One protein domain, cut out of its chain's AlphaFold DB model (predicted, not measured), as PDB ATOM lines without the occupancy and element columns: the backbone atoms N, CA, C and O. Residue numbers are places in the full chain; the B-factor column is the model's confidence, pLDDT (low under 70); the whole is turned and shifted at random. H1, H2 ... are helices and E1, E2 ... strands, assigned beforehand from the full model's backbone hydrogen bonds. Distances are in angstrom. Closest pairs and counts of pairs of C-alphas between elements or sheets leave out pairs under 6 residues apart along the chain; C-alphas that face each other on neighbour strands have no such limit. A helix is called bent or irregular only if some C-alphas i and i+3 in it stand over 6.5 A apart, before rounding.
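What this domain is: This is residues 107 to 263 of the 263 residues of the protein "UDG domain-containing protein" of Bionectria ochroleuca (UniProt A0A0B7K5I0). A small core of two parallel strands, E1 and E2, sits near the middle, with H3 packing on E2 and the long helix H5 passing E1 and crossing H2; the last turns of H5 and the end beyond, residues 256 to 263, stick out. H1, H2 and H3 lie on one side of this core, and H4 with much of a long loop, residues 188 to 233, lies on the other. The printed part has 157 residues, with five named helices and two named strands in the order E1 H1 H2 H3 E2 H4 H5; the sheet is E1 = E2, and the class is mostly helix, though under half of the residues are in named elements. The whole is compact, with a radius of gyration of the C-alphas of 16.2 A and spans of 47 by 38 by 32 A.

How they stand to each other: E1, residues 118 to 122, and E2, residues 171 to 175, are parallel neighbours at 22 degrees; N 120 and O 172 are 2.8 A apart and N 174 and O 120 are 2.9 A apart, within hydrogen-bond range. With H1, residues 127 to 132, H2, residues 143 to 149, and H3, residues 159 to 169, between them, they form a strand-helix-strand unit, two parallel neighbour strands joined through helices. H1 touches no helix. H2 and H3 are close but not clearly touching, with closest C-alphas those of Trp 144 and Pro 159, 7.2 A. The closest C-alphas of H3 and E2 are those of Met 165 and Leu 171, 5.2 A. H4, residues 179 to 187, touches no helix and is apart from E1. H5, residues 234 to 261, touches H2 with its residues 238 to 245 alone; the closest C-alphas are those of Leu 146 and Trp 241, 6.6 A, and the lines are only just about perpendicular at 71 degrees. The closest C-alphas of E1 and H5 are those of Val 118 and Val 248, 7.9 A. Every O i to N i+4 pair is within hydrogen-bond range in H1, H2, H4 and H5; in H3 3 of 7 are, beside 4 of 8 O i to N i+3 pairs.

Where its parts are: E1 begins at C-alpha 118 (-44.856, 4.313, 14.778) and is 12.5 A long. H1 is 8.8 A, H2 10.0 A. H3, 14.3 A, is irregular: C-alphas 160 and 163 are 7.7 A apart. E2 is 13.8 A and H4 11.8 A. H5 is 40.4 A, with a kink of 27 degrees near residue 241, and ends at C-alpha 261 (-33.528, 3.846, 34.836).

The domain as a whole: The two C-alphas farthest apart, of Arg 189 and Ser 263, are 49.2 A apart. The link from H4 to H5 is long, with 46 residues; in it residues 199 to 200 pair antiparallel with 220 to 221. The printed part has no cut, its mean pLDDT is 93.9, and no printed residue is under 70.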
ATOM      1  N   LEU A 107     -39.577   2.863  -7.934       86.19
ATOM      2  CA  LEU A 107     -40.144   2.434  -6.662       86.19
ATOM      3  C   LEU A 107     -39.774   3.446  -5.579       86.19
ATOM      4  O   LEU A 107     -38.674   3.997  -5.582       86.19
ATOM      5  N   LEU A 108     -40.700   3.671  -4.652       87.75
ATOM      6  CA  LEU A 108     -40.421   4.455  -3.459       87.75
ATOM      7  C   LEU A 108     -39.853   3.506  -2.392       87.75
ATOM      8  O   LEU A 108     -40.565   2.573  -2.022       87.75
ATOM      9  N   PRO A 109     -38.609   3.702  -1.922       90.00
ATOM     10  CA  PRO A 109     -38.045   2.877  -0.862       90.00
ATOM     11  C   PRO A 109     -38.807   3.054   0.449       90.00
ATOM     12  O   PRO A 109     -39.198   4.169   0.801       90.00
ATOM     13  N   ASP A 110     -38.954   1.963   1.187       93.69
ATOM     14  CA  ASP A 110     -39.487   2.000   2.541       93.69
ATOM     15  C   ASP A 110     -38.439   2.551   3.522       93.69
ATOM     16  O   ASP A 110     -37.241   2.295   3.396       93.69
ATOM     17  N   ALA A 111     -38.901   3.301   4.521       96.00
ATOM     18  CA  ALA A 111     -38.098   3.789   5.635       96.00
ATOM     19  C   ALA A 111     -38.458   2.973   6.881       96.00
ATOM     20  O   ALA A 111     -39.419   3.292   7.581       96.00
ATOM     21  N   ILE A 112     -37.728   1.886   7.127       95.25
ATOM     22  CA  ILE A 112     -38.005   0.935   8.212       95.25
ATOM     23  C   ILE A 112     -36.699   0.629   8.943       95.25
ATOM     24  O   ILE A 112     -35.662   0.433   8.317       95.25
ATOM     25  N   THR A 113     -36.762   0.581  10.271       95.12
ATOM     26  CA  THR A 113     -35.672   0.119  11.139       95.12
ATOM     27  C   THR A 113     -36.259  -0.567  12.376       95.12
ATOM     28  O   THR A 113     -37.478  -0.582  12.561       95.12
ATOM     29  N   ALA A 114     -35.412  -1.156  13.217       94.62
ATOM     30  CA  ALA A 114     -35.837  -1.704  14.500       94.62
ATOM     31  C   ALA A 114     -36.269  -0.590  15.476       94.62
ATOM     32  O   ALA A 114     -35.877   0.565  15.341       94.62
ATOM     33  N   ASN A 115     -37.051  -0.942  16.500       93.75
ATOM     34  CA  ASN A 115     -37.396  -0.050  17.619       93.75
ATOM     35  C   ASN A 115     -38.175   1.228  17.245       93.75
ATOM     36  O   ASN A 115     -38.128   2.230  17.962       93.75
ATOM     37  N   LEU A 116     -38.955   1.206  16.163       97.56
ATOM     38  CA  LEU A 116     -39.868   2.302  15.821       97.56
ATOM     39  C   LEU A 116     -40.933   2.528  16.916       97.56
ATOM     40  O   LEU A 116     -41.341   1.596  17.607       97.56
ATOM     41  N   ILE A 117     -41.387   3.774  17.082       97.75
ATOM     42  CA  ILE A 117     -42.578   4.136  17.874       97.75
ATOM     43  C   ILE A 117     -43.831   3.986  17.009       97.75
ATOM     44  O   ILE A 117     -44.852   3.488  17.475       97.75
ATOM     45  N   VAL A 118     -43.755   4.415  15.744       98.31
ATOM     46  CA  VAL A 118     -44.856   4.313  14.778       98.31
ATOM     47  C   VAL A 118     -44.317   3.831  13.440       98.31
ATOM     48  O   VAL A 118     -43.332   4.370  12.940       98.31
ATOM     49  N   GLN A 119     -45.010   2.876  12.824       97.75
ATOM     50  CA  GLN A 119     -44.854   2.531  11.412       97.75
ATOM     51  C   GLN A 119     -46.064   3.063  10.638       97.75
ATOM     52  O   GLN A 119     -47.171   2.537  10.757       97.75
ATOM     53  N   PHE A 120     -45.874   4.104   9.829       97.38
ATOM     54  CA  PHE A 120     -46.919   4.602   8.941       97.38
ATOM     55  C   PHE A 120     -47.039   3.702   7.713       97.38
ATOM     56  O   PHE A 120     -46.049   3.450   7.023       97.38
ATOM     57  N   VAL A 121     -48.266   3.263   7.426       95.25
ATOM     58  CA  VAL A 121     -48.600   2.455   6.247       95.25
ATOM     59  C   VAL A 121     -49.535   3.262   5.351       95.25
ATOM     60  O   VAL A 121     -50.698   3.498   5.679       95.25
ATOM     61  N   GLY A 122     -48.999   3.731   4.230       90.75
ATOM     62  CA  GLY A 122     -49.726   4.489   3.223       90.75
ATOM     63  C   GLY A 122     -50.364   3.619   2.143       90.75
ATOM     64  O   GLY A 122     -50.168   2.403   2.059       90.75
ATOM     65  N   LEU A 123     -51.109   4.285   1.262       87.69
ATOM     66  CA  LEU A 123     -51.433   3.744  -0.054       87.69
ATOM     67  C   LEU A 123     -50.254   3.945  -1.001       87.69
ATOM     68  O   LEU A 123     -49.550   4.947  -0.893       87.69
ATOM     69  N   ASN A 124     -50.122   3.047  -1.980       82.38
ATOM     70  CA  ASN A 124     -49.096   3.124  -3.020       82.38
ATOM     71  C   ASN A 124     -48.921   4.545  -3.584       82.38
ATOM     72  O   ASN A 124     -49.913   5.259  -3.794       82.38
ATOM     73  N   PRO A 125     -47.665   4.956  -3.843       76.88
ATOM     74  CA  PRO A 125     -47.336   6.327  -4.189       76.88
ATOM     75  C   PRO A 125     -48.098   6.788  -5.433       76.88
ATOM     76  O   PRO A 125     -48.178   6.096  -6.447       76.88
ATOM     77  N   GLY A 126     -48.639   8.007  -5.371       77.31
ATOM     78  CA  GLY A 126     -49.154   8.673  -6.563       77.31
ATOM     79  C   GLY A 126     -48.025   8.992  -7.551       77.31
ATOM     80  O   GLY A 126     -46.855   9.036  -7.177       77.31
ATOM     81  N   ILE A 127     -48.378   9.305  -8.801       81.00
ATOM     82  CA  ILE A 127     -47.415   9.579  -9.888       81.00
ATOM     83  C   ILE A 127     -46.339  10.595  -9.473       81.00
ATOM     84  O   ILE A 127     -45.163  10.405  -9.762       81.00
ATOM     85  N   GLN A 128     -46.726  11.679  -8.791       79.00
ATOM     86  CA  GLN A 128     -45.771  12.703  -8.362       79.00
ATOM     87  C   GLN A 128     -44.834  12.212  -7.255       79.00
ATOM     88  O   GLN A 128     -43.649  12.499  -7.325       79.00
ATOM     89  N   THR A 129     -45.349  11.465  -6.275       82.00
ATOM     90  CA  THR A 129     -44.552  10.859  -5.197       82.00
ATOM     91  C   THR A 129     -43.522   9.889  -5.765       82.00
ATOM     92  O   THR A 129     -42.364   9.926  -5.363       82.00
ATOM     93  N   ALA A 130     -43.917   9.081  -6.751       84.94
ATOM     94  CA  ALA A 130     -42.987   8.201  -7.445       84.94
ATOM     95  C   ALA A 130     -41.929   9.009  -8.218       84.94
ATOM     96  O   ALA A 130     -40.744   8.751  -8.087       84.94
ATOM     97  N   ARG A 131     -42.321  10.061  -8.948       86.00
ATOM     98  CA  ARG A 131     -41.366  10.919  -9.680       86.00
ATOM     99  C   ARG A 131     -40.379  11.657  -8.782       86.00
ATOM    100  O   ARG A 131     -39.232  11.816  -9.176       86.00
ATOM    101  N   SER A 132     -40.827  12.153  -7.630       87.50
ATOM    102  CA  SER A 132     -39.955  12.868  -6.697       87.50
ATOM    103  C   SER A 132     -39.104  11.930  -5.847       87.50
ATOM    104  O   SER A 132     -38.164  12.406  -5.228       87.50
ATOM    105  N   GLY A 133     -39.446  10.638  -5.773       90.88
ATOM    106  CA  GLY A 133     -38.759   9.666  -4.921       90.88
ATOM    107  C   GLY A 133     -38.921   9.930  -3.423       90.88
ATOM    108  O   GLY A 133     -38.116   9.440  -2.642       90.88
ATOM    109  N   HIS A 134     -39.943  10.704  -3.034       93.62
ATOM    110  CA  HIS A 134     -40.145  11.151  -1.655       93.62
ATOM    111  C   HIS A 134     -41.579  10.927  -1.189       93.62
ATOM    112  O   HIS A 134     -42.531  11.375  -1.847       93.62
ATOM    113  N   ALA A 135     -41.736  10.277  -0.039       94.00
ATOM    114  CA  ALA A 135     -43.016   9.933   0.555       94.00
ATOM    115  C   ALA A 135     -43.876  11.182   0.793       94.00
ATOM    116  O   ALA A 135     -43.445  12.198   1.343       94.00
ATOM    117  N   TYR A 136     -45.137  11.106   0.358       93.31
ATOM    118  CA  TYR A 136     -46.133  12.159   0.576       93.31
ATOM    119  C   TYR A 136     -45.739  13.559   0.050       93.31
ATOM    120  O   TYR A 136     -46.278  14.560   0.511       93.31
ATOM    121  N   ALA A 137     -44.852  13.651  -0.949       92.50
ATOM    122  CA  ALA A 137     -44.311  14.928  -1.438       92.50
ATOM    123  C   ALA A 137     -45.280  15.819  -2.244       92.50
ATOM    124  O   ALA A 137     -44.953  16.962  -2.562       92.50
ATOM    125  N   HIS A 138     -46.465  15.326  -2.620       91.62
ATOM    126  CA  HIS A 138     -47.417  16.138  -3.381       91.62
ATOM    127  C   HIS A 138     -47.926  17.320  -2.522       91.62
ATOM    128  O   HIS A 138     -48.368  17.075  -1.402       91.62
ATOM    129  N   PRO A 139     -47.985  18.572  -3.024       90.31
ATOM    130  CA  PRO A 139     -48.359  19.749  -2.220       90.31
ATOM    131  C   PRO A 139     -49.741  19.684  -1.554       90.31
ATOM    132  O   PRO A 139     -49.979  20.301  -0.517       90.31
ATOM    133  N   SER A 140     -50.673  18.946  -2.162       91.00
ATOM    134  CA  SER A 140     -52.005  18.712  -1.592       91.00
ATOM    135  C   SER A 140     -52.040  17.596  -0.543       91.00
ATOM    136  O   SER A 140     -53.107  17.333   0.004       91.00
ATOM    137  N   ASN A 141     -50.941  16.878  -0.313       93.94
ATOM    138  CA  ASN A 141     -50.848  15.884   0.744       93.94
ATOM    139  C   ASN A 141     -50.524  16.584   2.072       93.94
ATOM    140  O   ASN A 141     -49.609  17.400   2.156       93.94
ATOM    141  N   LEU A 142     -51.309  16.290   3.103       95.25
ATOM    142  CA  LEU A 142     -51.217  16.934   4.409       95.25
ATOM    143  C   LEU A 142     -50.350  16.167   5.410       95.25
ATOM    144  O   LEU A 142     -50.233  16.636   6.531       95.25
ATOM    145  N   PHE A 143     -49.750  15.031   5.042       96.56
ATOM    146  CA  PHE A 143     -49.012  14.152   5.961       96.56
ATOM    147  C   PHE A 143     -47.994  14.913   6.815       96.56
ATOM    148  O   PHE A 143     -48.110  14.937   8.035       96.56
ATOM    149  N   TRP A 144     -47.073  15.634   6.173       97.75
ATOM    150  CA  TRP A 144     -46.031  16.407   6.853       97.75
ATOM    151  C   TRP A 144     -46.588  17.515   7.750       97.75
ATOM    152  O   TRP A 144     -46.097  17.740   8.853       97.75
ATOM    153  N   LYS A 145     -47.668  18.169   7.307       98.06
ATOM    154  CA  LYS A 145     -48.351  19.206   8.091       98.06
ATOM    155  C   LYS A 145     -49.037  18.610   9.317       98.06
ATOM    156  O   LYS A 145     -48.914  19.182  10.389       98.06
ATOM    157  N   LEU A 146     -49.711  17.470   9.153       98.31
ATOM    158  CA  LEU A 146     -50.423  16.765  10.215       98.31
ATOM    159  C   LEU A 146     -49.469  16.147  11.236       98.31
ATOM    160  O   LEU A 146     -49.778  16.194  12.422       98.31
ATOM    161  N   LEU A 147     -48.307  15.629  10.821       98.31
ATOM    162  CA  LEU A 147     -47.258  15.179  11.745       98.31
ATOM    163  C   LEU A 147     -46.846  16.299  12.705       98.31
ATOM    164  O   LEU A 147     -46.828  16.104  13.919       98.31
ATOM    165  N   PHE A 148     -46.579  17.484  12.160       98.69
ATOM    166  CA  PHE A 148     -46.171  18.627  12.963       98.69
ATOM    167  C   PHE A 148     -47.315  19.174  13.819       98.69
ATOM    168  O   PHE A 148     -47.172  19.303  15.030       98.69
ATOM    169  N   SER A 149     -48.476  19.457  13.226       98.44
ATOM    170  CA  SER A 149     -49.591  20.083  13.945       98.44
ATOM    171  C   SER A 149     -50.219  19.178  15.008       98.44
ATOM    172  O   SER A 149     -50.816  19.680  15.956       98.44
ATOM    173  N   SER A 150     -50.102  17.851  14.883       98.44
ATOM    174  CA  SER A 150     -50.480  16.901  15.947       98.44
ATOM    175  C   SER A 150     -49.424  16.763  17.047       98.44
ATOM    176  O   SER A 150     -49.704  16.201  18.104       98.44
ATOM    177  N   GLY A 151     -48.215  17.284  16.825       98.25
ATOM    178  CA  GLY A 151     -47.085  17.155  17.736       98.25
ATOM    179  C   GLY A 151     -46.392  15.791  17.694       98.25
ATOM    180  O   GLY A 151     -45.653  15.479  18.624       98.25
ATOM    181  N   ILE A 152     -46.606  14.990  16.642       98.62
ATOM    182  CA  ILE A 152     -45.823  13.769  16.384       98.62
ATOM    183  C   ILE A 152     -44.370  14.139  16.061       98.62
ATOM    184  O   ILE A 152     -43.444  13.453  16.496       98.62
ATOM    185  N   THR A 153     -44.147  15.234  15.333       98.62
ATOM    186  CA  THR A 153     -42.814  15.820  15.128       98.62
ATOM    187  C   THR A 153     -42.721  17.187  15.809       98.62
ATOM    188  O   THR A 153     -43.703  17.930  15.823       98.62
ATOM    189  N   PRO A 154     -41.552  17.560  16.364       97.81
ATOM    190  CA  PRO A 154     -41.378  18.844  17.050       97.81
ATOM    191  C   PRO A 154     -41.299  20.037  16.084       97.81
ATOM    192  O   PRO A 154     -41.477  21.181  16.490       97.81
ATOM    193  N   ARG A 155     -41.039  19.777  14.798       98.19
ATOM    194  CA  ARG A 155     -40.994  20.770  13.720       98.19
ATOM    195  C   ARG A 155     -41.694  20.248  12.472       98.19
ATOM    196  O   ARG A 155     -41.948  19.047  12.343       98.19
ATOM    197  N   LEU A 156     -41.960  21.153  11.535       98.44
ATOM    198  CA  LEU A 156     -42.400  20.788  10.196       98.44
ATOM    199  C   LEU A 156     -41.225  20.188   9.413       98.44
ATOM    200  O   LEU A 156     -40.282  20.896   9.066       98.44
ATOM    201  N   CYS A 157     -41.288  18.883   9.156       98.19
ATOM    202  CA  CYS A 157     -40.319  18.171   8.325       98.19
ATOM    203  C   CYS A 157     -40.681  18.274   6.834       98.19
ATOM    204  O   CYS A 157     -41.852  18.393   6.460       98.19
ATOM    205  N   SER A 158     -39.659  18.228   5.988       97.12
ATOM    206  CA  SER A 158     -39.755  18.184   4.532       97.12
ATOM    207  C   SER A 158     -39.931  16.742   4.038       97.12
ATOM    208  O   SER A 158     -39.335  15.831   4.611       97.12
ATOM    209  N   PRO A 159     -40.643  16.512   2.914       96.19
ATOM    210  CA  PRO A 159     -40.665  15.213   2.239       96.19
ATOM    211  C   PRO A 159     -39.287  14.611   1.952       96.19
ATOM    212  O   PRO A 159     -39.157  13.396   1.891       96.19
ATOM    213  N   THR A 160     -38.262  15.448   1.787       96.69
ATOM    214  CA  THR A 160     -36.881  15.006   1.535       96.69
ATOM    215  C   THR A 160     -36.234  14.293   2.722       96.69
ATOM    216  O   THR A 160     -35.202  13.653   2.555       96.69
ATOM    217  N   GLU A 161     -36.822  14.424   3.912       97.06
ATOM    218  CA  GLU A 161     -36.346  13.833   5.167       97.06
ATOM    219  C   GLU A 161     -37.017  12.480   5.461       97.06
ATOM    220  O   GLU A 161     -36.752  11.876   6.496       97.06
ATOM    221  N   ASP A 162     -37.883  11.981   4.571       96.31
ATOM    222  CA  ASP A 162     -38.650  10.740   4.740       96.31
ATOM    223  C   ASP A 162     -37.821   9.535   5.190       96.31
ATOM    224  O   ASP A 162     -38.218   8.822   6.111       96.31
ATOM    225  N   ARG A 163     -36.639   9.352   4.607       96.00
ATOM    226  CA  ARG A 163     -35.726   8.254   4.952       96.00
ATOM    227  C   ARG A 163     -34.975   8.453   6.268       96.00
ATOM    228  O   ARG A 163     -34.446   7.485   6.797       96.00
ATOM    229  N   GLN A 164     -34.939   9.671   6.801       97.31
ATOM    230  CA  GLN A 164     -34.287   9.991   8.078       97.31
ATOM    231  C   GLN A 164     -35.255   9.881   9.263       97.31
ATOM    232  O   GLN A 164     -34.826   9.833  10.411       97.31
ATOM    233  N   MET A 165     -36.565   9.814   9.002       98.12
ATOM    234  CA  MET A 165     -37.606   9.722  10.031       98.12
ATOM    235  C   MET A 165     -37.421   8.567  11.034       98.12
ATOM    236  O   MET A 165     -37.690   8.790  12.223       98.12
ATOM    237  N   PRO A 166     -36.951   7.368  10.626       98.31
ATOM    238  CA  PRO A 166     -36.679   6.287  11.567       98.31
ATOM    239  C   PRO A 166     -35.609   6.655  12.598       98.31
ATOM    240  O   PRO A 166     -35.809   6.437  13.788       98.31
ATOM    241  N   GLU A 167     -34.508   7.261  12.154       97.56
ATOM    242  CA  GLU A 167     -33.385   7.642  13.016       97.56
ATOM    243  C   GLU A 167     -33.720   8.865  13.875       97.56
ATOM    244  O   GLU A 167     -33.545   8.842  15.088       97.56
ATOM    245  N   LEU A 168     -34.269   9.917  13.263       97.12
ATOM    246  CA  LEU A 168     -34.530  11.181  13.953       97.12
ATOM    247  C   LEU A 168     -35.658  11.081  14.983       97.12
ATOM    248  O   LEU A 168     -35.642  11.794  15.984       97.12
ATOM    249  N   TYR A 169     -36.678  10.262  14.707       98.06
ATOM    250  CA  TYR A 169     -37.943  10.319  15.444       98.06
ATOM    251  C   TYR A 169     -38.552   8.956  15.776       98.06
ATOM    252  O   TYR A 169     -39.648   8.927  16.352       98.06
ATOM    253  N   SER A 170     -37.887   7.853  15.412       98.25
ATOM    254  CA  SER A 170     -38.437   6.495  15.506       98.25
ATOM    255  C   SER A 170     -39.753   6.345  14.731       98.25
ATOM    256  O   SER A 170     -40.690   5.693  15.195       98.25
ATOM    257  N   LEU A 171     -39.849   6.970  13.551       98.62
ATOM    258  CA  LEU A 171     -41.036   6.935  12.690       98.62
ATOM    259  C   LEU A 171     -40.712   6.255  11.355       98.62
ATOM    260  O   LEU A 171     -39.923   6.774  10.572       98.62
ATOM    261  N   GLY A 172     -41.342   5.113  11.085       98.19
ATOM    262  CA  GLY A 172     -41.197   4.377   9.831       98.19
ATOM    263  C   GLY A 172     -42.258   4.746   8.798       98.19
ATOM    264  O   GLY A 172     -43.363   5.166   9.147       98.19
ATOM    265  N   LEU A 173     -41.932   4.597   7.514       97.25
ATOM    266  CA  LEU A 173     -42.825   4.870   6.386       97.25
ATOM    267  C   LEU A 173     -42.770   3.708   5.382       97.25
ATOM    268  O   LEU A 173     -41.700   3.352   4.907       97.25
ATOM    269  N   THR A 174     -43.925   3.138   5.042       94.50
ATOM    270  CA  THR A 174     -44.090   2.123   3.983       94.50
ATOM    271  C   THR A 174     -45.423   2.335   3.263       94.50
ATOM    272  O   THR A 174     -46.260   3.129   3.710       94.50
ATOM    273  N   ASN A 175     -45.648   1.645   2.145       90.56
ATOM    274  CA  ASN A 175     -46.910   1.677   1.408       90.56
ATOM    275  C   ASN A 175     -47.390   0.265   1.068       90.56
ATOM    276  O   ASN A 175     -46.673  -0.506   0.441       90.56
ATOM    277  N   ILE A 176     -48.631  -0.048   1.453       85.00
ATOM    278  CA  ILE A 176     -49.240  -1.362   1.205       85.00
ATOM    279  C   ILE A 176     -50.710  -1.187   0.800       85.00
ATOM    280  O   ILE A 176     -51.070  -1.295  -0.373       85.00
ATOM    281  N   SER A 177     -51.595  -0.929   1.768       86.12
ATOM    282  CA  SER A 177     -53.039  -0.824   1.540       86.12
ATOM    283  C   SER A 177     -53.749  -0.059   2.658       86.12
ATOM    284  O   SER A 177     -53.147   0.294   3.668       86.12
ATOM    285  N   ILE A 178     -55.049   0.186   2.476       90.62
ATOM    286  CA  ILE A 178     -55.926   0.777   3.499       90.62
ATOM    287  C   ILE A 178     -56.458  -0.270   4.480       90.62
ATOM    288  O   ILE A 178     -56.548  -1.460   4.158       90.62
ATOM    289  N   TRP A 179     -56.898   0.209   5.643       93.88
ATOM    290  CA  TRP A 179     -57.478  -0.602   6.709       93.88
ATOM    291  C   TRP A 179     -58.617  -1.507   6.230       93.88
ATOM    292  O   TRP A 179     -58.639  -2.694   6.531       93.88
ATOM    293  N   GLU A 180     -59.521  -1.005   5.395       92.88
ATOM    294  CA  GLU A 180     -60.665  -1.768   4.889       92.88
ATOM    295  C   GLU A 180     -60.250  -2.950   3.998       92.88
ATOM    296  O   GLU A 180     -60.976  -3.942   3.886       92.88
ATOM    297  N   SER A 181     -59.086  -2.864   3.348       93.06
ATOM    298  CA  SER A 181     -58.512  -3.993   2.613       93.06
ATOM    299  C   SER A 181     -57.932  -5.037   3.549       93.06
ATOM    300  O   SER A 181     -58.189  -6.220   3.339       93.06
ATOM    301  N   ILE A 182     -57.217  -4.602   4.585       92.00
ATOM    302  CA  ILE A 182     -56.658  -5.484   5.612       92.00
ATOM    303  C   ILE A 182     -57.790  -6.214   6.346       92.00
ATOM    304  O   ILE A 182     -57.775  -7.440   6.436       92.00
ATOM    305  N   TRP A 183     -58.827  -5.483   6.759       94.62
ATOM    306  CA  TRP A 183     -60.021  -6.038   7.389       94.62
ATOM    307  C   TRP A 183     -60.657  -7.135   6.539       94.62
ATOM    308  O   TRP A 183     -60.978  -8.205   7.039       94.62
ATOM    309  N   ARG A 184     -60.825  -6.892   5.235       95.25
ATOM    310  CA  ARG A 184     -61.437  -7.871   4.332       95.25
ATOM    311  C   ARG A 184     -60.648  -9.171   4.253       95.25
ATOM    312  O   ARG A 184     -61.265 -10.223   4.151       95.25
ATOM    313  N   VAL A 185     -59.321  -9.089   4.281       92.69
ATOM    314  CA  VAL A 185     -58.461 -10.278   4.278       92.69
ATOM    315  C   VAL A 185     -58.568 -11.015   5.613       92.69
ATOM    316  O   VAL A 185     -58.777 -12.221   5.609       92.69
ATOM    317  N   ARG A 186     -58.509 -10.297   6.742       91.50
ATOM    318  CA  ARG A 186     -58.575 -10.893   8.090       91.50
ATOM    319  C   ARG A 186     -59.931 -11.514   8.418       91.50
ATOM    320  O   ARG A 186     -59.994 -12.587   8.997       91.50
ATOM    321  N   HIS A 187     -61.015 -10.841   8.039       94.44
ATOM    322  CA  HIS A 187     -62.382 -11.202   8.432       94.44
ATOM    323  C   HIS A 187     -63.183 -11.884   7.316       94.44
ATOM    324  O   HIS A 187     -64.357 -12.194   7.504       94.44
ATOM    325  N   GLY A 188     -62.611 -12.044   6.118       96.38
ATOM    326  CA  GLY A 188     -63.284 -12.643   4.956       96.38
ATOM    327  C   GLY A 188     -64.461 -11.832   4.389       96.38
ATOM    328  O   GLY A 188     -65.160 -12.296   3.490       96.38
ATOM    329  N   ARG A 189     -64.710 -10.613   4.889       95.50
ATOM    330  CA  ARG A 189     -65.840  -9.757   4.489       95.50
ATOM    331  C   ARG A 189     -65.508  -8.274   4.599       95.50
ATOM    332  O   ARG A 189     -64.596  -7.882   5.315       95.50
ATOM    333  N   ALA A 190     -66.283  -7.422   3.933       95.31
ATOM    334  CA  ALA A 190     -66.143  -5.976   4.096       95.31
ATOM    335  C   ALA A 190     -66.504  -5.522   5.526       95.31
ATOM    336  O   ALA A 190     -67.426  -6.062   6.149       95.31
ATOM    337  N   ILE A 191     -65.790  -4.507   6.020       95.94
ATOM    338  CA  ILE A 191     -66.126  -3.817   7.269       95.94
ATOM    339  C   ILE A 191     -67.435  -3.041   7.094       95.94
ATOM    340  O   ILE A 191     -67.671  -2.423   6.051       95.94
ATOM    341  N   THR A 192     -68.313  -3.085   8.093       96.00
ATOM    342  CA  THR A 192     -69.543  -2.283   8.080       96.00
ATOM    343  C   THR A 192     -69.266  -0.864   8.575       96.00
ATOM    344  O   THR A 192     -68.274  -0.602   9.252       96.00
ATOM    345  N   LYS A 193     -70.179   0.076   8.294       92.94
ATOM    346  CA  LYS A 193     -70.061   1.456   8.798       92.94
ATOM    347  C   LYS A 193     -70.058   1.544  10.325       92.94
ATOM    348  O   LYS A 193     -69.411   2.428  10.860       92.94
ATOM    349  N   SER A 194     -70.782   0.652  11.004       94.62
ATOM    350  CA  SER A 194     -70.820   0.599  12.469       94.62
ATOM    351  C   SER A 194     -69.550   0.006  13.079       94.62
ATOM    352  O   SER A 194     -69.251   0.289  14.230       94.62
ATOM    353  N   GLN A 195     -68.813  -0.808  12.319       94.44
ATOM    354  CA  GLN A 195     -67.532  -1.383  12.739       94.44
ATOM    355  C   GLN A 195     -66.356  -0.452  12.446       94.44
ATOM    356  O   GLN A 195     -65.345  -0.497  13.137       94.44
ATOM    357  N   PHE A 196     -66.469   0.382  11.413       95.69
ATOM    358  CA  PHE A 196     -65.411   1.314  11.060       95.69
ATOM    359  C   PHE A 196     -65.315   2.456  12.079       95.69
ATOM    360  O   PHE A 196     -66.261   3.222  12.263       95.69
ATOM    361  N   LYS A 197     -64.126   2.628  12.659       95.69
ATOM    362  CA  LYS A 197     -63.759   3.795  13.464       95.69
ATOM    363  C   LYS A 197     -62.339   4.247  13.134       95.69
ATOM    364  O   LYS A 197     -61.456   3.422  12.903       95.69
ATOM    365  N   TYR A 198     -62.127   5.560  13.143       97.31
ATOM    366  CA  TYR A 198     -60.782   6.122  13.258       97.31
ATOM    367  C   TYR A 198     -60.276   5.957  14.692       97.31
ATOM    368  O   TYR A 198     -61.080   5.816  15.613       97.31
ATOM    369  N   GLY A 199     -58.961   6.016  14.869       98.00
ATOM    370  CA  GLY A 199     -58.331   5.884  16.179       98.00
ATOM    371  C   GLY A 199     -57.818   4.474  16.457       98.00
ATOM    372  O   GLY A 199     -57.645   3.656  15.542       98.00
ATOM    373  N   TRP A 200     -57.573   4.192  17.733       98.19
ATOM    374  CA  TRP A 200     -57.111   2.884  18.195       98.19
ATOM    375  C   TRP A 200     -58.138   1.776  17.933       98.19
ATOM    376  O   TRP A 200     -59.330   1.907  18.233       98.19
ATOM    377  N   GLN A 201     -57.655   0.675  17.365       97.81
ATOM    378  CA  GLN A 201     -58.419  -0.558  17.199       97.81
ATOM    379  C   GLN A 201     -58.253  -1.458  18.427       97.81
ATOM    380  O   GLN A 201     -57.366  -1.242  19.255       97.81
ATOM    381  N   ASP A 202     -59.138  -2.443  18.551       95.94
ATOM    382  CA  ASP A 202     -59.103  -3.403  19.653       95.94
ATOM    383  C   ASP A 202     -57.869  -4.312  19.547       95.94
ATOM    384  O   ASP A 202     -57.359  -4.546  18.451       95.94
ATOM    385  N   ALA A 203     -57.385  -4.842  20.674       95.75
ATOM    386  CA  ALA A 203     -56.148  -5.636  20.716       95.75
ATOM    387  C   ALA A 203     -56.197  -6.900  19.833       95.75
ATOM    388  O   ALA A 203     -55.168  -7.352  19.339       95.75
ATOM    389  N   SER A 204     -57.394  -7.429  19.550       94.56
ATOM    390  CA  SER A 204     -57.593  -8.527  18.589       94.56
ATOM    391  C   SER A 204     -57.192  -8.168  17.152       94.56
ATOM    392  O   SER A 204     -57.051  -9.045  16.299       94.56
ATOM    393  N   GLU A 205     -57.027  -6.879  16.858       95.94
ATOM    394  CA  GLU A 205     -56.578  -6.361  15.570       95.94
ATOM    395  C   GLU A 205     -55.086  -6.024  15.538       95.94
ATOM    396  O   GLU A 205     -54.614  -5.499  14.528       95.94
ATOM    397  N   ASN A 206     -54.334  -6.336  16.600       96.62
ATOM    398  CA  ASN A 206     -52.885  -6.169  16.611       96.62
ATOM    399  C   ASN A 206     -52.228  -6.923  15.441       96.62
ATOM    400  O   ASN A 206     -52.677  -7.987  15.000       96.62
ATOM    401  N   MET A 207     -51.145  -6.343  14.927       94.00
ATOM    402  CA  MET A 207     -50.445  -6.831  13.740       94.00
ATOM    403  C   MET A 207     -49.133  -7.508  14.094       94.00
ATOM    404  O   MET A 207     -48.349  -6.977  14.872       94.00
ATOM    405  N   GLY A 208     -48.869  -8.646  13.452       93.06
ATOM    406  CA  GLY A 208     -47.631  -9.397  13.651       93.06
ATOM    407  C   GLY A 208     -47.582 -10.186  14.957       93.06
ATOM    408  O   GLY A 208     -46.490 -10.478  15.412       93.06
ATOM    409  N   VAL A 209     -48.733 -10.515  15.552       93.94
ATOM    410  CA  VAL A 209     -48.820 -11.345  16.766       93.94
ATOM    411  C   VAL A 209     -48.036 -12.649  16.589       93.94
ATOM    412  O   VAL A 209     -48.190 -13.327  15.571       93.94
ATOM    413  N   ILE A 210     -47.223 -12.985  17.588       93.75
ATOM    414  CA  ILE A 210     -46.518 -14.260  17.714       93.75
ATOM    415  C   ILE A 210     -46.938 -14.862  19.055       93.75
ATOM    416  O   ILE A 210     -46.649 -14.293  20.110       93.75
ATOM    417  N   ASP A 211     -47.649 -15.987  19.021       91.19
ATOM    418  CA  ASP A 211     -48.244 -16.593  20.214       91.19
ATOM    419  C   ASP A 211     -47.191 -16.889  21.291       91.19
ATOM    420  O   ASP A 211     -46.206 -17.585  21.051       91.19
ATOM    421  N   GLY A 212     -47.410 -16.348  22.494       91.62
ATOM    422  CA  GLY A 212     -46.511 -16.517  23.640       91.62
ATOM    423  C   GLY A 212     -45.200 -15.719  23.575       91.62
ATOM    424  O   GLY A 212     -44.458 -15.732  24.553       91.62
ATOM    425  N   GLU A 213     -44.925 -15.008  22.476       94.56
ATOM    426  CA  GLU A 213     -43.688 -14.235  22.289       94.56
ATOM    427  C   GLU A 213     -43.957 -12.732  22.145       94.56
ATOM    428  O   GLU A 213     -43.298 -11.917  22.793       94.56
ATOM    429  N   TRP A 214     -44.930 -12.343  21.315       94.19
ATOM    430  CA  TRP A 214     -45.232 -10.939  21.054       94.19
ATOM    431  C   TRP A 214     -46.721 -10.707  20.792       94.19
ATOM    432  O   TRP A 214     -47.296 -11.234  19.844       94.19
ATOM    433  N   GLU A 215     -47.337  -9.824  21.578       95.44
ATOM    434  CA  GLU A 215     -48.757  -9.450  21.450       95.44
ATOM    435  C   GLU A 215     -49.088  -8.655  20.170       95.44
ATOM    436  O   GLU A 215     -50.240  -8.279  19.935       95.44
ATOM    437  N   GLY A 216     -48.082  -8.383  19.336       95.94
ATOM    438  CA  GLY A 216     -48.206  -7.638  18.092       95.94
ATOM    439  C   GLY A 216     -48.235  -6.119  18.275       95.94
ATOM    440  O   GLY A 216     -48.380  -5.565  19.366       95.94
ATOM    441  N   ALA A 217     -48.099  -5.414  17.158       96.38
ATOM    442  CA  ALA A 217     -48.185  -3.965  17.103       96.38
ATOM    443  C   ALA A 217     -49.645  -3.504  17.175       96.38
ATOM    444  O   ALA A 217     -50.488  -3.934  16.382       96.38
ATOM    445  N   ARG A 218     -49.927  -2.561  18.082       97.75
ATOM    446  CA  ARG A 218     -51.230  -1.889  18.176       97.75
ATOM    447  C   ARG A 218     -51.567  -1.162  16.877       97.75
ATOM    448  O   ARG A 218     -50.717  -0.485  16.298       97.75
ATOM    449  N   VAL A 219     -52.828  -1.240  16.455       97.88
ATOM    450  CA  VAL A 219     -53.294  -0.604  15.214       97.88
ATOM    451  C   VAL A 219     -54.026   0.702  15.500       97.88
ATOM    452  O   VAL A 219     -54.990   0.747  16.263       97.88
ATOM    453  N   PHE A 220     -53.598   1.764  14.816       98.31
ATOM    454  CA  PHE A 220     -54.283   3.051  14.774       98.31
ATOM    455  C   PHE A 220     -54.745   3.350  13.345       98.31
ATOM    456  O   PHE A 220     -53.938   3.407  12.416       98.31
ATOM    457  N   VAL A 221     -56.044   3.578  13.156       97.75
ATOM    458  CA  VAL A 221     -56.616   3.915  11.846       97.75
ATOM    459  C   VAL A 221     -56.702   5.430  11.718       97.75
ATOM    460  O   VAL A 221     -57.565   6.080  12.311       97.75
ATOM    461  N   ALA A 222     -55.799   6.002  10.925       96.38
ATOM    462  CA  ALA A 222     -55.761   7.431  10.644       96.38
ATOM    463  C   ALA A 222     -56.612   7.812   9.420       96.38
ATOM    464  O   ALA A 222     -56.992   6.990   8.584       96.38
ATOM    465  N   THR A 223     -56.894   9.105   9.293       95.25
ATOM    466  CA  THR A 223     -57.569   9.660   8.114       95.25
ATOM    467  C   THR A 223     -56.609   9.773   6.927       95.25
ATOM    468  O   THR A 223     -55.408   9.986   7.100       95.25
ATOM    469  N   SER A 224     -57.137   9.691   5.700       92.25
ATOM    470  CA  SER A 224     -56.326   9.908   4.495       92.25
ATOM    471  C   SER A 224     -55.767  11.334   4.442       92.25
ATOM    472  O   SER A 224     -56.499  12.330   4.509       92.25
ATOM    473  N   THR A 225     -54.454  11.427   4.240       93.44
ATOM    474  CA  THR A 225     -53.711  12.687   4.128       93.44
ATOM    475  C   THR A 225     -53.780  13.300   2.733       93.44
ATOM    476  O   THR A 225     -53.388  14.450   2.542       93.44
ATOM    477  N   SER A 226     -54.312  12.574   1.746       89.75
ATOM    478  CA  SER A 226     -54.454  13.080   0.382       89.75
ATOM    479  C   SER A 226     -55.472  14.218   0.311       89.75
ATOM    480  O   SER A 226     -56.602  14.089   0.784       89.75
ATOM    481  N   GLY A 227     -55.114  15.307  -0.371       84.81
ATOM    482  CA  GLY A 227     -56.045  16.391  -0.697       84.81
ATOM    483  C   GLY A 227     -57.184  15.979  -1.637       84.81
ATOM    484  O   GLY A 227     -58.173  16.694  -1.734       84.81
ATOM    485  N   LEU A 228     -57.084  14.820  -2.301       83.69
ATOM    486  CA  LEU A 228     -58.191  14.247  -3.080       83.69
ATOM    487  C   LEU A 228     -59.251  13.584  -2.183       83.69
ATOM    488  O   LEU A 228     -60.396  13.424  -2.601       83.69
ATOM    489  N   ALA A 229     -58.887  13.208  -0.954       82.50
ATOM    490  CA  ALA A 229     -59.808  12.660   0.032       82.50
ATOM    491  C   ALA A 229     -60.470  13.809   0.808       82.50
ATOM    492  O   ALA A 229     -60.013  14.209   1.882       82.50
ATOM    493  N   ALA A 230     -61.543  14.349   0.225       76.38
ATOM    494  CA  ALA A 230     -62.309  15.480   0.753       76.38
ATOM    495  C   ALA A 230     -63.496  15.066   1.648       76.38
ATOM    496  O   ALA A 230     -64.373  15.878   1.917       76.38
ATOM    497  N   THR A 231     -63.557  13.804   2.086       83.69
ATOM    498  CA  THR A 231     -64.663  13.286   2.912       83.69
ATOM    499  C   THR A 231     -64.673  13.839   4.333       83.69
ATOM    500  O   THR A 231     -65.727  13.863   4.950       83.69
ATOM    501  N   LEU A 232     -63.516  14.268   4.841       88.56
ATOM    502  CA  LEU A 232     -63.358  14.845   6.173       88.56
ATOM    503  C   LEU A 232     -62.788  16.252   6.069       88.56
ATOM    504  O   LEU A 232     -61.873  16.507   5.273       88.56
ATOM    505  N   SER A 233     -63.295  17.136   6.920       91.75
ATOM    506  CA  SER A 233     -62.772  18.484   7.090       91.75
ATOM    507  C   SER A 233     -61.331  18.457   7.624       91.75
ATOM    508  O   SER A 233     -60.926  17.507   8.304       91.75
ATOM    509  N   PRO A 234     -60.532  19.509   7.368       91.00
ATOM    510  CA  PRO A 234     -59.198  19.631   7.954       91.00
ATOM    511  C   PRO A 234     -59.190  19.510   9.484       91.00
ATOM    512  O   PRO A 234     -58.281  18.894  10.034       91.00
ATOM    513  N   ALA A 235     -60.218  20.032  10.163       93.12
ATOM    514  CA  ALA A 235     -60.351  19.951  11.617       93.12
ATOM    515  C   ALA A 235     -60.585  18.512  12.108       93.12
ATOM    516  O   ALA A 235     -59.972  18.081  13.082       93.12
ATOM    517  N   GLU A 236     -61.413  17.729  11.413       94.88
ATOM    518  CA  GLU A 236     -61.625  16.316  11.754       94.88
ATOM    519  C   GLU A 236     -60.364  15.484  11.529       94.88
ATOM    520  O   GLU A 236     -60.031  14.639  12.362       94.88
ATOM    521  N   LYS A 237     -59.630  15.751  10.438       95.50
ATOM    522  CA  LYS A 237     -58.320  15.129  10.209       95.50
ATOM    523  C   LYS A 237     -57.367  15.475  11.347       95.50
ATOM    524  O   LYS A 237     -56.769  14.571  11.919       95.50
ATOM    525  N   GLN A 238     -57.284  16.755  11.710       96.56
ATOM    526  CA  GLN A 238     -56.447  17.216  12.810       96.56
ATOM    527  C   GLN A 238     -56.788  16.502  14.118       96.56
ATOM    528  O   GLN A 238     -55.881  16.015  14.778       96.56
ATOM    529  N   ARG A 239     -58.074  16.373  14.463       98.00
ATOM    530  CA  ARG A 239     -58.517  15.703  15.695       98.00
ATOM    531  C   ARG A 239     -58.007  14.264  15.790       98.00
ATOM    532  O   ARG A 239     -57.444  13.894  16.813       98.00
ATOM    533  N   VAL A 240     -58.170  13.477  14.723       98.06
ATOM    534  CA  VAL A 240     -57.695  12.081  14.687       98.06
ATOM    535  C   VAL A 240     -56.172  12.024  14.806       98.06
ATOM    536  O   VAL A 240     -55.635  11.226  15.562       98.06
ATOM    537  N   TRP A 241     -55.452  12.887  14.090       98.44
ATOM    538  CA  TRP A 241     -53.991  12.905  14.157       98.44
ATOM    539  C   TRP A 241     -53.470  13.388  15.516       98.44
ATOM    540  O   TRP A 241     -52.468  12.868  15.991       98.44
ATOM    541  N   SER A 242     -54.155  14.328  16.171       98.56
ATOM    542  CA  SER A 242     -53.826  14.794  17.521       98.56
ATOM    543  C   SER A 242     -53.977  13.702  18.582       98.56
ATOM    544  O   SER A 242     -53.193  13.689  19.522       98.56
ATOM    545  N   GLU A 243     -54.919  12.765  18.431       98.56
ATOM    546  CA  GLU A 243     -55.016  11.589  19.313       98.56
ATOM    547  C   GLU A 243     -53.742  10.732  19.238       98.56
ATOM    548  O   GLU A 243     -53.134  10.428  20.265       98.56
ATOM    549  N   LEU A 244     -53.285  10.418  18.018       98.62
ATOM    550  CA  LEU A 244     -52.019   9.713  17.806       98.62
ATOM    551  C   LEU A 244     -50.828  10.534  18.322       98.62
ATOM    552  O   LEU A 244     -49.937   9.986  18.960       98.62
ATOM    553  N   GLY A 245     -50.818  11.846  18.077       98.69
ATOM    554  CA  GLY A 245     -49.753  12.742  18.526       98.69
ATOM    555  C   GLY A 245     -49.604  12.804  20.042       98.69
ATOM    556  O   GLY A 245     -48.483  12.717  20.543       98.69
ATOM    557  N   SER A 246     -50.711  12.875  20.778       98.69
ATOM    558  CA  SER A 246     -50.701  12.793  22.243       98.69
ATOM    559  C   SER A 246     -50.114  11.467  22.727       98.69
ATOM    560  O   SER A 246     -49.271  11.469  23.621       98.69
ATOM    561  N   TRP A 247     -50.490  10.348  22.098       98.62
ATOM    562  CA  TRP A 247     -49.930   9.041  22.441       98.62
ATOM    563  C   TRP A 247     -48.427   8.946  22.137       98.62
ATOM    564  O   TRP A 247     -47.669   8.482  22.980       98.62
ATOM    565  N   VAL A 248     -47.972   9.437  20.977       98.62
ATOM    566  CA  VAL A 248     -46.543   9.440  20.612       98.62
ATOM    567  C   VAL A 248     -45.714  10.233  21.621       98.62
ATOM    568  O   VAL A 248     -44.626   9.793  21.984       98.62
ATOM    569  N   LYS A 249     -46.213  11.381  22.093       98.50
ATOM    570  CA  LYS A 249     -45.537  12.166  23.139       98.50
ATOM    571  C   LYS A 249     -45.420  11.386  24.444       98.50
ATOM    572  O   LYS A 249     -44.332  11.345  25.005       98.50
ATOM    573  N   GLY A 250     -46.505  10.741  24.877       98.31
ATOM    574  CA  GLY A 250     -46.493   9.869  26.054       98.31
ATOM    575  C   GLY A 250     -45.470   8.743  25.911       98.31
ATOM    576  O   GLY A 250     -44.592   8.605  26.753       98.31
ATOM    577  N   ARG A 251     -45.487   8.025  24.780       97.81
ATOM    578  CA  ARG A 251     -44.556   6.915  24.547       97.81
ATOM    579  C   ARG A 251     -43.091   7.355  24.496       97.81
ATOM    580  O   ARG A 251     -42.223   6.582  24.885       97.81
ATOM    581  N   ARG A 252     -42.793   8.564  24.008       97.69
ATOM    582  CA  ARG A 252     -41.427   9.113  24.057       97.69
ATOM    583  C   ARG A 252     -40.974   9.378  25.487       97.69
ATOM    584  O   ARG A 252     -39.894   8.926  25.832       97.69
ATOM    585  N   ALA A 253     -41.815  10.013  26.302       97.50
ATOM    586  CA  ALA A 253     -41.507  10.250  27.711       97.50
ATOM    587  C   ALA A 253     -41.305   8.933  28.483       97.50
ATOM    588  O   ALA A 253     -40.374   8.820  29.268       97.50
ATOM    589  N   GLU A 254     -42.125   7.912  28.204       97.00
ATOM    590  CA  GLU A 254     -41.936   6.562  28.758       97.00
ATOM    591  C   GLU A 254     -40.571   5.973  28.367       97.00
ATOM    592  O   GLU A 254     -39.859   5.474  29.229       97.00
ATOM    593  N   ARG A 255     -40.167   6.066  27.088       95.56
ATOM    594  CA  ARG A 255     -38.846   5.581  26.636       95.56
ATOM    595  C   ARG A 255     -37.683   6.345  27.257       95.56
ATOM    596  O   ARG A 255     -36.639   5.755  27.506       95.56
ATOM    597  N   GLU A 256     -37.828   7.655  27.426       95.00
ATOM    598  CA  GLU A 256     -36.812   8.490  28.070       95.00
ATOM    599  C   GLU A 256     -36.615   8.046  29.527       95.00
ATOM    600  O   GLU A 256     -35.483   7.767  29.910       95.00
ATOM    601  N   ALA A 257     -37.704   7.832  30.274       96.12
ATOM    602  CA  ALA A 257     -37.650   7.305  31.639       96.12
ATOM    603  C   ALA A 257     -37.055   5.882  31.714       96.12
ATOM    604  O   ALA A 257     -36.179   5.631  32.536       96.12
ATOM    605  N   GLU A 258     -37.462   4.969  30.819       94.12
ATOM    606  CA  GLU A 258     -36.903   3.604  30.720       94.12
ATOM    607  C   GLU A 258     -35.374   3.624  30.506       94.12
ATOM    608  O   GLU A 258     -34.647   2.810  31.074       94.12
ATOM    609  N   ASN A 259     -34.874   4.557  29.689       91.06
ATOM    610  CA  ASN A 259     -33.443   4.689  29.410       91.06
ATOM    611  C   ASN A 259     -32.665   5.313  30.579       91.06
ATOM    612  O   ASN A 259     -31.505   4.956  30.788       91.06
ATOM    613  N   GLU A 260     -33.279   6.238  31.322       92.44
ATOM    614  CA  GLU A 260     -32.697   6.833  32.531       92.44
ATOM    615  C   GLU A 260     -32.578   5.806  33.663       92.44
ATOM    616  O   GLU A 260     -31.555   5.771  34.336       92.44
ATOM    617  N   GLU A 261     -33.573   4.930  33.840       91.12
ATOM    618  CA  GLU A 261     -33.528   3.846  34.836       91.12
ATOM    619  C   GLU A 261     -32.495   2.757  34.500       91.12
ATOM    620  O   GLU A 261     -31.993   2.078  35.396       91.12
ATOM    621  N   ALA A 262     -32.186   2.571  33.215       85.94
ATOM    622  CA  ALA A 262     -31.228   1.576  32.739       85.94
ATOM    623  C   ALA A 262     -29.761   2.058  32.723       85.94
ATOM    624  O   ALA A 262     -28.875   1.245  32.441       85.94
ATOM    625  N   SER A 263     -29.510   3.350  32.975       73.25
ATOM    626  CA  SER A 263     -28.181   3.993  32.936       73.25
ATOM    627  C   SER A 263     -27.555   4.130  34.324       73.25
ATOM    628  O   SER A 263     -26.322   3.934  34.418       73.25
TER     629      SER A 263